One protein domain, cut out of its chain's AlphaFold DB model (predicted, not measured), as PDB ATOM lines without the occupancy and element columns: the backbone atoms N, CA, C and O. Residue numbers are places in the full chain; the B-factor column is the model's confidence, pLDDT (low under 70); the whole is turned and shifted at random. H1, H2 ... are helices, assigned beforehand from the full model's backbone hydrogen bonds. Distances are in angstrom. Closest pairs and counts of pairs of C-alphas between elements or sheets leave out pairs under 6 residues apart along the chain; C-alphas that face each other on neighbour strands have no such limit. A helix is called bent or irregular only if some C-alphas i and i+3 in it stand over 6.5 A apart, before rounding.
ATOM      1  N   ASN A   2     108.850  60.247  99.181       49.91
ATOM      2  CA  ASN A   2     108.445  61.009  97.971       49.91
ATOM      3  C   ASN A   2     106.914  61.061  97.745       49.91
ATOM      4  O   ASN A   2     106.447  61.838  96.925       49.91
ATOM      5  N   ASN A   3     106.115  60.389  98.578       57.25
ATOM      6  CA  ASN A   3     104.657  60.274  98.389       57.25
ATOM      7  C   ASN A   3     103.868  61.600  98.303       57.25
ATOM      8  O   ASN A   3     102.795  61.624  97.722       57.25
ATOM      9  N   LYS A   4     104.353  62.720  98.863       58.31
ATOM     10  CA  LYS A   4     103.580  63.982  98.885       58.31
ATOM     11  C   LYS A   4     103.537  64.717  97.540       58.31
ATOM     12  O   LYS A   4     102.568  65.427  97.282       58.31
ATOM     13  N   ILE A   5     104.592  64.605  96.729       56.62
ATOM     14  CA  ILE A   5     104.651  65.258  95.411       56.62
ATOM     15  C   ILE A   5     103.845  64.432  94.409       56.62
ATOM     16  O   ILE A   5     103.040  65.000  93.671       56.62
ATOM     17  N   ASP A   6     103.974  63.109  94.479       62.03
ATOM     18  CA  ASP A   6     103.196  62.165  93.675       62.03
ATOM     19  C   ASP A   6     101.690  62.294  93.976       62.03
ATOM     20  O   ASP A   6     100.891  62.467  93.058       62.03
ATOM     21  N   ASP A   7     101.302  62.404  95.255       75.88
ATOM     22  CA  ASP A   7      99.911  62.659  95.667       75.88
ATOM     23  C   ASP A   7      99.349  63.982  95.115       75.88
ATOM     24  O   ASP A   7      98.152  64.095  94.824       75.88
ATOM     25  N   LEU A   8     100.179  65.026  95.019       69.12
ATOM     26  CA  LEU A   8      99.756  66.323  94.498       69.12
ATOM     27  C   LEU A   8      99.551  66.256  92.982       69.12
ATOM     28  O   LEU A   8      98.524  66.732  92.488       69.12
ATOM     29  N   TYR A   9     100.492  65.636  92.266       63.84
ATOM     30  CA  TYR A   9     100.394  65.397  90.828       63.84
ATOM     31  C   TYR A   9      99.177  64.538  90.485       63.84
ATOM     32  O   TYR A   9      98.382  64.924  89.625       63.84
ATOM     33  N   ASP A  10      98.945  63.455  91.221       73.44
ATOM     34  CA  ASP A  10      97.786  62.588  91.023       73.44
ATOM     35  C   ASP A  10      96.469  63.327  91.270       73.44
ATOM     36  O   ASP A  10      95.515  63.196  90.494       73.44
ATOM     37  N   ARG A  11      96.405  64.187  92.296       74.62
ATOM     38  CA  ARG A  11      95.230  65.042  92.543       74.62
ATOM     39  C   ARG A  11      95.007  66.064  91.430       74.62
ATOM     40  O   ARG A  11      93.854  66.319  91.076       74.62
ATOM     41  N   LEU A  12      96.067  66.660  90.885       69.12
ATOM     42  CA  LEU A  12      95.996  67.598  89.759       69.12
ATOM     43  C   LEU A  12      95.512  66.899  88.484       69.12
ATOM     44  O   LEU A  12      94.579  67.379  87.837       69.12
ATOM     45  N   ILE A  13      96.073  65.730  88.173       71.56
ATOM     46  CA  ILE A  13      95.672  64.898  87.036       71.56
ATOM     47  C   ILE A  13      94.201  64.489  87.178       71.56
ATOM     48  O   ILE A  13      93.428  64.631  86.230       71.56
ATOM     49  N   GLN A  14      93.772  64.055  88.366       74.12
ATOM     50  CA  GLN A  14      92.367  63.734  88.629       74.12
ATOM     51  C   GLN A  14      91.453  64.950  88.450       74.12
ATOM     52  O   GLN A  14      90.436  64.848  87.763       74.12
ATOM     53  N   LYS A  15      91.808  66.117  89.006       80.25
ATOM     54  CA  LYS A  15      91.029  67.352  88.816       80.25
ATOM     55  C   LYS A  15      90.887  67.704  87.335       80.25
ATOM     56  O   LYS A  15      89.769  67.963  86.896       80.25
ATOM     57  N   ASN A  16      91.969  67.635  86.563       81.94
ATOM     58  CA  ASN A  16      91.936  67.911  85.127       81.94
ATOM     59  C   ASN A  16      91.048  66.919  84.366       81.94
ATOM     60  O   ASN A  16      90.232  67.340  83.547       81.94
ATOM     61  N   LYS A  17      91.114  65.621  84.692       81.75
ATOM     62  CA  LYS A  17      90.219  64.599  84.119       81.75
ATOM     63  C   LYS A  17      88.740  64.945  84.348       81.75
ATOM     64  O   LYS A  17      87.935  64.858  83.422       81.75
ATOM     65  N   TYR A  18      88.374  65.386  85.553       81.88
ATOM     66  CA  TYR A  18      86.989  65.763  85.860       81.88
ATOM     67  C   TYR A  18      86.552  67.077  85.205       81.88
ATOM     68  O   TYR A  18      85.382  67.205  84.843       81.88
ATOM     69  N   VAL A  19      87.463  68.036  85.025       85.69
ATOM     70  CA  VAL A  19      87.191  69.263  84.260       85.69
ATOM     71  C   VAL A  19      86.895  68.922  82.801       85.69
ATOM     72  O   VAL A  19      85.888  69.378  82.265       85.69
ATOM     73  N   LEU A  20      87.700  68.056  82.181       85.00
ATOM     74  CA  LEU A  20      87.473  67.603  80.807       85.00
ATOM     75  C   LEU A  20      86.133  66.874  80.658       85.00
ATOM     76  O   LEU A  20      85.400  67.131  79.705       85.00
ATOM     77  N   LEU A  21      85.761  66.042  81.635       88.19
ATOM     78  CA  LEU A  21      84.439  65.417  81.668       88.19
ATOM     79  C   LEU A  21      83.306  66.450  81.771       88.19
ATOM     80  O   LEU A  21      82.335  66.369  81.022       88.19
ATOM     81  N   ARG A  22      83.418  67.441  82.665       88.50
ATOM     82  CA  ARG A  22      82.410  68.508  82.788       88.50
ATOM     83  C   ARG A  22      82.279  69.300  81.486       88.50
ATOM     84  O   ARG A  22      81.160  69.530  81.039       88.50
ATOM     85  N   ASN A  23      83.399  69.636  80.850       87.75
ATOM     86  CA  ASN A  23      83.414  70.329  79.562       87.75
ATOM     87  C   ASN A  23      82.774  69.486  78.456       87.75
ATOM     88  O   ASN A  23      81.987  70.011  77.675       87.75
ATOM     89  N   PHE A  24      83.050  68.180  78.407       86.56
ATOM     90  CA  PHE A  24      82.409  67.278  77.452       86.56
ATOM     91  C   PHE A  24      80.884  67.270  77.613       86.56
ATOM     92  O   PHE A  24      80.161  67.407  76.625       86.56
ATOM     93  N   LEU A  25      80.395  67.133  78.849       89.81
ATOM     94  CA  LEU A  25      78.960  67.121  79.129       89.81
ATOM     95  C   LEU A  25      78.304  68.459  78.781       89.81
ATOM     96  O   LEU A  25      77.219  68.472  78.206       89.81
ATOM     97  N   GLU A  26      78.963  69.577  79.090       89.50
ATOM     98  CA  GLU A  26      78.445  70.915  78.801       89.50
ATOM     99  C   GLU A  26      78.425  71.210  77.294       89.50
ATOM    100  O   GLU A  26      77.406  71.645  76.760       89.50
ATOM    101  N   ASN A  27      79.504  70.886  76.576       86.81
ATOM    102  CA  ASN A  27      79.602  71.094  75.129       86.81
ATOM    103  C   ASN A  27      78.572  70.265  74.352       86.81
ATOM    104  O   ASN A  27      78.058  70.717  73.330       86.81
ATOM    105  N   ASN A  28      78.238  69.069  74.844       84.19
ATOM    106  CA  ASN A  28      77.269  68.168  74.216       84.19
ATOM    107  C   ASN A  28      75.901  68.193  74.916       84.19
ATOM    108  O   ASN A  28      75.092  67.277  74.746       84.19
ATOM    109  N   LYS A  29      75.620  69.241  75.697       88.75
ATOM    110  CA  LYS A  29      74.502  69.284  76.642       88.75
ATOM    111  C   LYS A  29      73.168  68.836  76.051       88.75
ATOM    112  O   LYS A  29      72.491  67.999  76.641       88.75
ATOM    113  N   ASN A  30      72.798  69.355  74.883       86.44
ATOM    114  CA  ASN A  30      71.505  69.051  74.264       86.44
ATOM    115  C   ASN A  30      71.378  67.570  73.876       86.44
ATOM    116  O   ASN A  30      70.338  66.960  74.120       86.44
ATOM    117  N   GLN A  31      72.441  66.975  73.326       84.94
ATOM    118  CA  GLN A  31      72.460  65.560  72.952       84.94
ATOM    119  C   GLN A  31      72.424  64.656  74.193       84.94
ATOM    120  O   GLN A  31      71.684  63.671  74.222       84.94
ATOM    121  N   ILE A  32      73.162  65.020  75.246       88.06
ATOM    122  CA  ILE A  32      73.174  64.279  76.513       88.06
ATOM    123  C   ILE A  32      71.803  64.342  77.192       88.06
ATOM    124  O   ILE A  32      71.276  63.308  77.593       88.06
ATOM    125  N   ILE A  33      71.179  65.523  77.270       87.88
ATOM    126  CA  ILE A  33      69.823  65.679  77.821       87.88
ATOM    127  C   ILE A  33      68.823  64.826  77.039       87.88
ATOM    128  O   ILE A  33      68.035  64.108  77.653       87.88
ATOM    129  N   LYS A  34      68.872  64.879  75.701       86.25
ATOM    130  CA  LYS A  34      68.012  64.071  74.831       86.25
ATOM    131  C   LYS A  34      68.167  62.584  75.170       86.25
ATOM    132  O   LYS A  34      67.190  61.929  75.510       86.25
ATOM    133  N   SER A  35      69.402  62.093  75.196       85.75
ATOM    134  CA  SER A  35      69.724  60.687  75.483       85.75
ATOM    135  C   SER A  35      69.256  60.245  76.871       85.75
ATOM    136  O   SER A  35      68.655  59.185  77.023       85.75
ATOM    137  N   LEU A  36      69.464  61.080  77.891       86.31
ATOM    138  CA  LEU A  36      69.013  60.794  79.254       86.31
ATOM    139  C   LEU A  36      67.480  60.764  79.373       86.31
ATOM    140  O   LEU A  36      66.957  59.984  80.169       86.31
ATOM    141  N   ARG A  37      66.753  61.576  78.592       82.81
ATOM    142  CA  ARG A  37      65.278  61.545  78.531       82.81
ATOM    143  C   ARG A  37      64.758  60.275  77.857       82.81
ATOM    144  O   ARG A  37      63.811  59.682  78.362       82.81
ATOM    145  N   TYR A  38      65.421  59.811  76.799       83.31
ATOM    146  CA  TYR A  38      65.115  58.533  76.137       83.31
ATOM    147  C   TYR A  38      65.640  57.303  76.895       83.31
ATOM    148  O   TYR A  38      65.657  56.202  76.356       83.31
ATOM    149  N   LYS A  39      66.046  57.465  78.164       82.00
ATOM    150  CA  LYS A  39      66.538  56.384  79.032       82.00
ATOM    151  C   LYS A  39      67.732  55.620  78.441       82.00
ATOM    152  O   LYS A  39      67.928  54.444  78.748       82.00
ATOM    153  N   VAL A  40      68.565  56.286  77.638       82.62
ATOM    154  CA  VAL A  40      69.817  55.697  77.154       82.62
ATOM    155  C   VAL A  40      70.707  55.349  78.344       82.62
ATOM    156  O   VAL A  40      70.845  56.125  79.295       82.62
ATOM    157  N   SER A  41      71.333  54.173  78.291       84.12
ATOM    158  CA  SER A  41      72.174  53.695  79.381       84.12
ATOM    159  C   SER A  41      73.366  54.629  79.624       84.12
ATOM    160  O   SER A  41      74.056  55.069  78.699       84.12
ATOM    161  N   HIS A  42      73.674  54.890  80.898       86.19
ATOM    162  CA  HIS A  42      74.871  55.653  81.270       86.19
ATOM    163  C   HIS A  42      76.158  54.990  80.754       86.19
ATOM    164  O   HIS A  42      77.137  55.678  80.470       86.19
ATOM    165  N   LYS A  43      76.144  53.660  80.584       87.81
ATOM    166  CA  LYS A  43      77.248  52.879  80.018       87.81
ATOM    167  C   LYS A  43      77.535  53.251  78.560       87.81
ATOM    168  O   LYS A  43      78.706  53.344  78.194       87.81
ATOM    169  N   ASN A  44      76.505  53.513  77.754       85.69
ATOM    170  CA  ASN A  44      76.686  53.940  76.363       85.69
ATOM    171  C   ASN A  44      77.334  55.328  76.307       85.69
ATOM    172  O   ASN A  44      78.346  55.506  75.638       85.69
ATOM    173  N   ILE A  45      76.830  56.280  77.099       86.62
ATOM    174  CA  ILE A  45      77.395  57.639  77.174       86.62
ATOM    175  C   ILE A  45      78.849  57.601  77.681       86.62
ATOM    176  O   ILE A  45      79.712  58.308  77.166       86.62
ATOM    177  N   TYR A  46      79.137  56.751  78.669       88.75
ATOM    178  CA  TYR A  46      80.492  56.549  79.185       88.75
ATOM    179  C   TYR A  46      81.448  55.977  78.135       88.75
ATOM    180  O   TYR A  46      82.587  56.428  78.038       88.75
ATOM    181  N   THR A  47      80.991  54.999  77.352       86.88
ATOM    182  CA  THR A  47      81.797  54.378  76.293       86.88
ATOM    183  C   THR A  47      82.175  55.406  75.232       86.88
ATOM    184  O   THR A  47      83.354  55.547  74.920       86.88
ATOM    185  N   GLU A  48      81.211  56.199  74.762       85.12
ATOM    186  CA  GLU A  48      81.470  57.279  73.803       85.12
ATOM    187  C   GLU A  48      82.438  58.326  74.371       85.12
ATOM    188  O   GLU A  48      83.411  58.701  73.718       85.12
ATOM    189  N   PHE A  49      82.250  58.741  75.628       86.62
ATOM    190  CA  PHE A  49      83.188  59.650  76.289       86.62
ATOM    191  C   PHE A  49      84.613  59.080  76.340       86.62
ATOM    192  O   PHE A  49      85.577  59.803  76.069       86.62
ATOM    193  N   LYS A  50      84.762  57.795  76.682       86.06
ATOM    194  CA  LYS A  50      86.068  57.133  76.763       86.06
ATOM    195  C   LYS A  50      86.735  57.051  75.389       86.06
ATOM    196  O   LYS A  50      87.922  57.347  75.296       86.06
ATOM    197  N   ASN A  51      85.967  56.732  74.349       84.81
ATOM    198  CA  ASN A  51      86.451  56.655  72.969       84.81
ATOM    199  C   ASN A  51      86.948  58.013  72.450       84.81
ATOM    200  O   ASN A  51      87.945  58.072  71.740       84.81
ATOM    201  N   ILE A  52      86.268  59.106  72.808       81.50
ATOM    202  CA  ILE A  52      86.606  60.451  72.318       81.50
ATOM    203  C   ILE A  52      87.762  61.060  73.111       81.50
ATOM    204  O   ILE A  52      88.651  61.694  72.549       81.50
ATOM    205  N   SER A  53      87.728  60.922  74.436       79.81
ATOM    206  CA  SER A  53      88.665  61.629  75.311       79.81
ATOM    207  C   SER A  53      89.954  60.855  75.579       79.81
ATOM    208  O   SER A  53      90.931  61.461  76.015       79.81
ATOM    209  N   ASN A  54      89.963  59.530  75.374       78.62
ATOM    210  CA  ASN A  54      91.020  58.621  75.834       78.62
ATOM    211  C   ASN A  54      91.368  58.784  77.330       78.62
ATOM    212  O   ASN A  54      92.440  58.378  77.780       78.62
ATOM    213  N   LEU A  55      90.469  59.373  78.127       81.12
ATOM    214  CA  LEU A  55      90.695  59.598  79.548       81.12
ATOM    215  C   LEU A  55      90.286  58.372  80.351       81.12
ATOM    216  O   LEU A  55      89.149  57.900  80.285       81.12
ATOM    217  N   ASP A  56      91.200  57.915  81.202       80.81
ATOM    218  CA  ASP A  56      90.883  56.903  82.197       80.81
ATOM    219  C   ASP A  56      90.180  57.544  83.403       80.81
ATOM    220  O   ASP A  56      90.817  58.094  84.314       80.81
ATOM    221  N   ILE A  57      88.845  57.530  83.346       83.62
ATOM    222  CA  ILE A  57      87.939  57.960  84.412       83.62
ATOM    223  C   ILE A  57      87.153  56.754  84.905       83.62
ATOM    224  O   ILE A  57      86.533  56.028  84.125       83.62
ATOM    225  N   ASN A  58      87.103  56.586  86.224       86.94
ATOM    226  CA  ASN A  58      86.308  55.542  86.850       86.94
ATOM    227  C   ASN A  58      84.805  55.738  86.570       86.94
ATOM    228  O   ASN A  58      84.246  56.812  86.813       86.94
ATOM    229  N   TYR A  59      84.132  54.673  86.128       87.25
ATOM    230  CA  TYR A  59      82.709  54.699  85.776       87.25
ATOM    231  C   TYR A  59      81.793  55.196  86.909       87.25
ATOM    232  O   TYR A  59      80.835  55.927  86.654       87.25
ATOM    233  N   LYS A  60      82.097  54.870  88.173       88.75
ATOM    234  CA  LYS A  60      81.318  55.326  89.337       88.75
ATOM    235  C   LYS A  60      81.350  56.850  89.465       88.75
ATOM    236  O   LYS A  60      80.320  57.479  89.704       88.75
ATOM    237  N   TRP A  61      82.525  57.443  89.267       87.06
ATOM    238  CA  TRP A  61      82.698  58.895  89.292       87.06
ATOM    239  C   TRP A  61      82.058  59.573  88.086       87.06
ATOM    240  O   TRP A  61      81.400  60.601  88.249       87.06
ATOM    241  N   PHE A  62      82.173  58.964  86.906       90.75
ATOM    242  CA  PHE A  62      81.457  59.417  85.717       90.75
ATOM    243  C   PHE A  62      79.943  59.478  85.965       90.75
ATOM    244  O   PHE A  62      79.330  60.523  85.756       90.75
ATOM    245  N   CYS A  63      79.351  58.403  86.495       89.56
ATOM    246  CA  CYS A  63      77.923  58.348  86.813       89.56
ATOM    247  C   CYS A  63      77.505  59.421  87.822       89.56
ATOM    248  O   CYS A  63      76.435  60.014  87.677       89.56
ATOM    249  N   LYS A  64      78.342  59.695  88.829       89.75
ATOM    250  CA  LYS A  64      78.081  60.755  89.809       89.75
ATOM    251  C   LYS A  64      78.003  62.130  89.140       89.75
ATOM    252  O   LYS A  64      77.030  62.851  89.344       89.75
ATOM    253  N   ILE A  65      78.972  62.460  88.289       89.44
ATOM    254  CA  ILE A  65      79.008  63.741  87.569       89.44
ATOM    255  C   ILE A  65      77.856  63.838  86.557       89.44
ATOM    256  O   ILE A  65      77.218  64.884  86.448       89.44
ATOM    257  N   LEU A  66      77.529  62.744  85.865       89.88
ATOM    258  CA  LEU A  66      76.382  62.688  84.958       89.88
ATOM    259  C   LEU A  66      75.050  62.884  85.705       89.88
ATOM    260  O   LEU A  66      74.133  63.518  85.185       89.88
ATOM    261  N   SER A  67      74.952  62.395  86.943       88.81
ATOM    262  CA  SER A  67      73.777  62.600  87.800       88.81
ATOM    263  C   SER A  67      73.648  64.059  88.246       88.81
ATOM    264  O   SER A  67      72.560  64.625  88.159       88.81
ATOM    265  N   GLU A  68      74.751  64.702  88.650       89.25
ATOM    266  CA  GLU A  68      74.787  66.149  88.928       89.25
ATOM    267  C   GLU A  68      74.340  66.959  87.699       89.25
ATOM    268  O   GLU A  68      73.517  67.870  87.806       89.25
ATOM    269  N   PHE A  69      74.831  66.585  86.515       89.88
ATOM    270  CA  PHE A  69      74.443  67.193  85.245       89.88
ATOM    271  C   PHE A  69      72.941  67.024  84.953       89.88
ATOM    272  O   PHE A  69      72.264  67.995  84.605       89.88
ATOM    273  N   LYS A  70      72.394  65.815  85.152       87.56
ATOM    274  CA  LYS A  70      70.958  65.524  85.003       87.56
ATOM    275  C   LYS A  70      70.117  66.405  85.928       87.56
ATOM    276  O   LYS A  70      69.137  66.991  85.479       87.56
ATOM    277  N   ILE A  71      70.514  66.553  87.191       86.50
ATOM    278  CA  ILE A  71      69.804  67.414  88.147       86.50
ATOM    279  C   ILE A  71      69.827  68.877  87.705       86.50
ATOM    280  O   ILE A  71      68.787  69.546  87.681       86.50
ATOM    281  N   LYS A  72      70.999  69.357  87.286       87.00
ATOM    282  CA  LYS A  72      71.186  70.740  86.848       87.00
ATOM    283  C   LYS A  72      70.331  71.106  85.632       87.00
ATOM    284  O   LYS A  72      69.881  72.244  85.550       87.00
ATOM    285  N   TYR A  73      70.107  70.183  84.696       83.38
ATOM    286  CA  TYR A  73      69.501  70.530  83.403       83.38
ATOM    287  C   TYR A  73      68.163  69.876  83.076       83.38
ATOM    288  O   TYR A  73      67.436  70.414  82.247       83.38
ATOM    289  N   ILE A  74      67.820  68.746  83.690       80.38
ATOM    290  CA  ILE A  74      66.531  68.081  83.465       80.38
ATOM    291  C   ILE A  74      65.563  68.478  84.578       80.38
ATOM    292  O   ILE A  74      64.577  69.154  84.302       80.38
ATOM    293  N   TYR A  75      65.901  68.200  85.841       72.88
ATOM    294  CA  TYR A  75      65.001  68.511  86.961       72.88
ATOM    295  C   TYR A  75      64.818  70.019  87.191       72.88
ATOM    296  O   TYR A  75      63.716  70.473  87.490       72.88
ATOM    297  N   SER A  76      65.870  70.821  86.996       63.59
ATOM    298  CA  SER A  76      65.766  72.287  87.123       63.59
ATOM    299  C   SER A  76      64.929  72.941  86.014       63.59
ATOM    300  O   SER A  76      64.449  74.057  86.197       63.59
ATOM    301  N   GLN A  77      64.773  72.276  84.864       59.94
ATOM    302  CA  GLN A  77      63.957  72.764  83.752       59.94
ATOM    303  C   GLN A  77      62.496  72.332  83.924       59.94
ATOM    304  O   GLN A  77      61.605  73.163  83.800       59.94
ATOM    305  N   GLU A  78      62.264  71.077  84.319       58.19
ATOM    306  CA  GLU A  78      60.928  70.563  84.644       58.19
ATOM    307  C   GLU A  78      60.255  71.400  85.742       58.19
ATOM    308  O   GLU A  78      59.090  71.746  85.616       58.19
ATOM    309  N   LEU A  79      60.994  71.841  86.768       54.72
ATOM    310  CA  LEU A  79      60.458  72.747  87.794       54.72
ATOM    311  C   LEU A  79      60.022  74.119  87.251       54.72
ATOM    312  O   LEU A  79      59.070  74.689  87.776       54.72
ATOM    313  N   LYS A  80      60.688  74.644  86.214       55.22
ATOM    314  CA  LYS A  80      60.343  75.939  85.599       55.22
ATOM    315  C   LYS A  80      59.117  75.853  84.697       55.22
ATOM    316  O   LYS A  80      58.368  76.822  84.621       55.22
ATOM    317  N   ASP A  81      58.912  74.709  84.048       51.41
ATOM    318  CA  ASP A  81      57.755  74.471  83.180       51.41
ATOM    319  C   ASP A  81      56.471  74.181  83.988       51.41
ATOM    320  O   ASP A  81      55.369  74.367  83.477       51.41
ATOM    321  N   ILE A  82      56.597  73.766  85.259       53.56
ATOM    322  CA  ILE A  82      55.461  73.498  86.163       53.56
ATOM    323  C   ILE A  82      55.042  74.747  86.953       53.56
ATOM    324  O   ILE A  82      53.883  74.851  87.351       53.56
ATOM    325  N   THR A  83      55.943  75.711  87.187       45.53
ATOM    326  CA  THR A  83      55.533  77.026  87.699       45.53
ATOM    327  C   THR A  83      54.709  77.736  86.630       45.53
ATOM    328  O   THR A  83      55.262  78.062  85.575       45.53
ATOM    329  N   PRO A  84      53.414  78.015  86.868       41.72
ATOM    330  CA  PRO A  84      52.679  78.898  85.986       41.72
ATOM    331  C   PRO A  84      53.446  80.215  85.962       41.72
ATOM    332  O   PRO A  84      53.774  80.764  87.016       41.72
ATOM    333  N   LYS A  85      53.741  80.732  84.768       56.03
ATOM    334  CA  LYS A  85      53.948  82.170  84.642       56.03
ATOM    335  C   LYS A  85      52.623  82.785  85.050       56.03
ATOM    336  O   LYS A  85      51.690  82.805  84.250       56.03
TER     337      LYS A  85
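AT A GLANCE: This is residues 2 to 85 of the 176 residues of an uncharacterized protein of Mucispirillum schaedleri ASF457 (UniProt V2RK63). A small body of four helices has two long arms sticking out at opposite ends. Inside the body the last part of H1 meets the first arm of H4 at a slant, and the short helices H2 and H3 cover one side of that meeting place, while residues 2 to 13 and residues 75 to 85 stand free as the arms. The printed part has 84 residues with four named helices, in the order H1, H2, H3, H4, and no named strand; its class is all helix. The whole is loose, with a radius of gyration of the C-alphas of 15.7 A, and spans 60 by 26 by 20 A, a rod whose length comes from the two arms.

HOW THE PARTS SIT: H1, residues 3 to 27, touches H4a, residues 59 to 72, with its residues 21 to 25 alone. Their closest C-alphas, those of Arg 22 and Ile 65, are 7.6 A apart, and they run the same way at a steep tilt of 46 degrees. H2, residues 29 to 37, is about perpendicular to H1 at 82 degrees and close but not clearly touching, the closest C-alphas being those of Leu 25 and Ile 32 at 7.0 A. H3, residues 42 to 53, runs opposite ways to H2 at a shallow tilt of 25 degrees; they are close but not clearly touching, with the closest C-alphas, of Ile 32 and Ile 45, 7.9 A apart. H3 and H4a only just touch, with 3 pairs of C-alphas within 8 A, the closest being those of His 42 and Cys 63 at 6.9 A. H4, residues 59 to 82, was assigned as one helix by its hydrogen bonds but is bent, with C-alphas 72 and 75 6.6 A apart; its arms H4a and H4b, residues 75 to 82, stand at a shallow tilt of 23 degrees. H4b is apart from H1, H2 and H3. Every O i to N i+4 pair is within hydrogen-bond range in H1, H2, H3 and H4a, and 3 of 4 are in H4b.

IN THESE COORDINATES: H1 begins at C-alpha 3, at (104.657, 60.274, 98.389), and measures 35.9 A from first to last C-alpha. H2 measures 12.2 A and H3 16.2 A. H4a begins at C-alpha 59, at (82.709, 54.699, 85.776), and measures 19.8 A. H4b measures 10.8 A and ends at C-alpha 82, at (55.461, 73.498, 86.163).

THE WHOLE: The C-alphas of Asn 2 and Lys 85, the two farthest apart, are 60.0 A apart. Without the stretches that stand free, the body of 61 residues spans 28 by 20 by 20 A. The printed part has no cut, and the three links between helices are tight. The mean pLDDT of the printed part is 78.8; residues 2 to 6, 8 to 9, 12 and 76 to 85 are under 70.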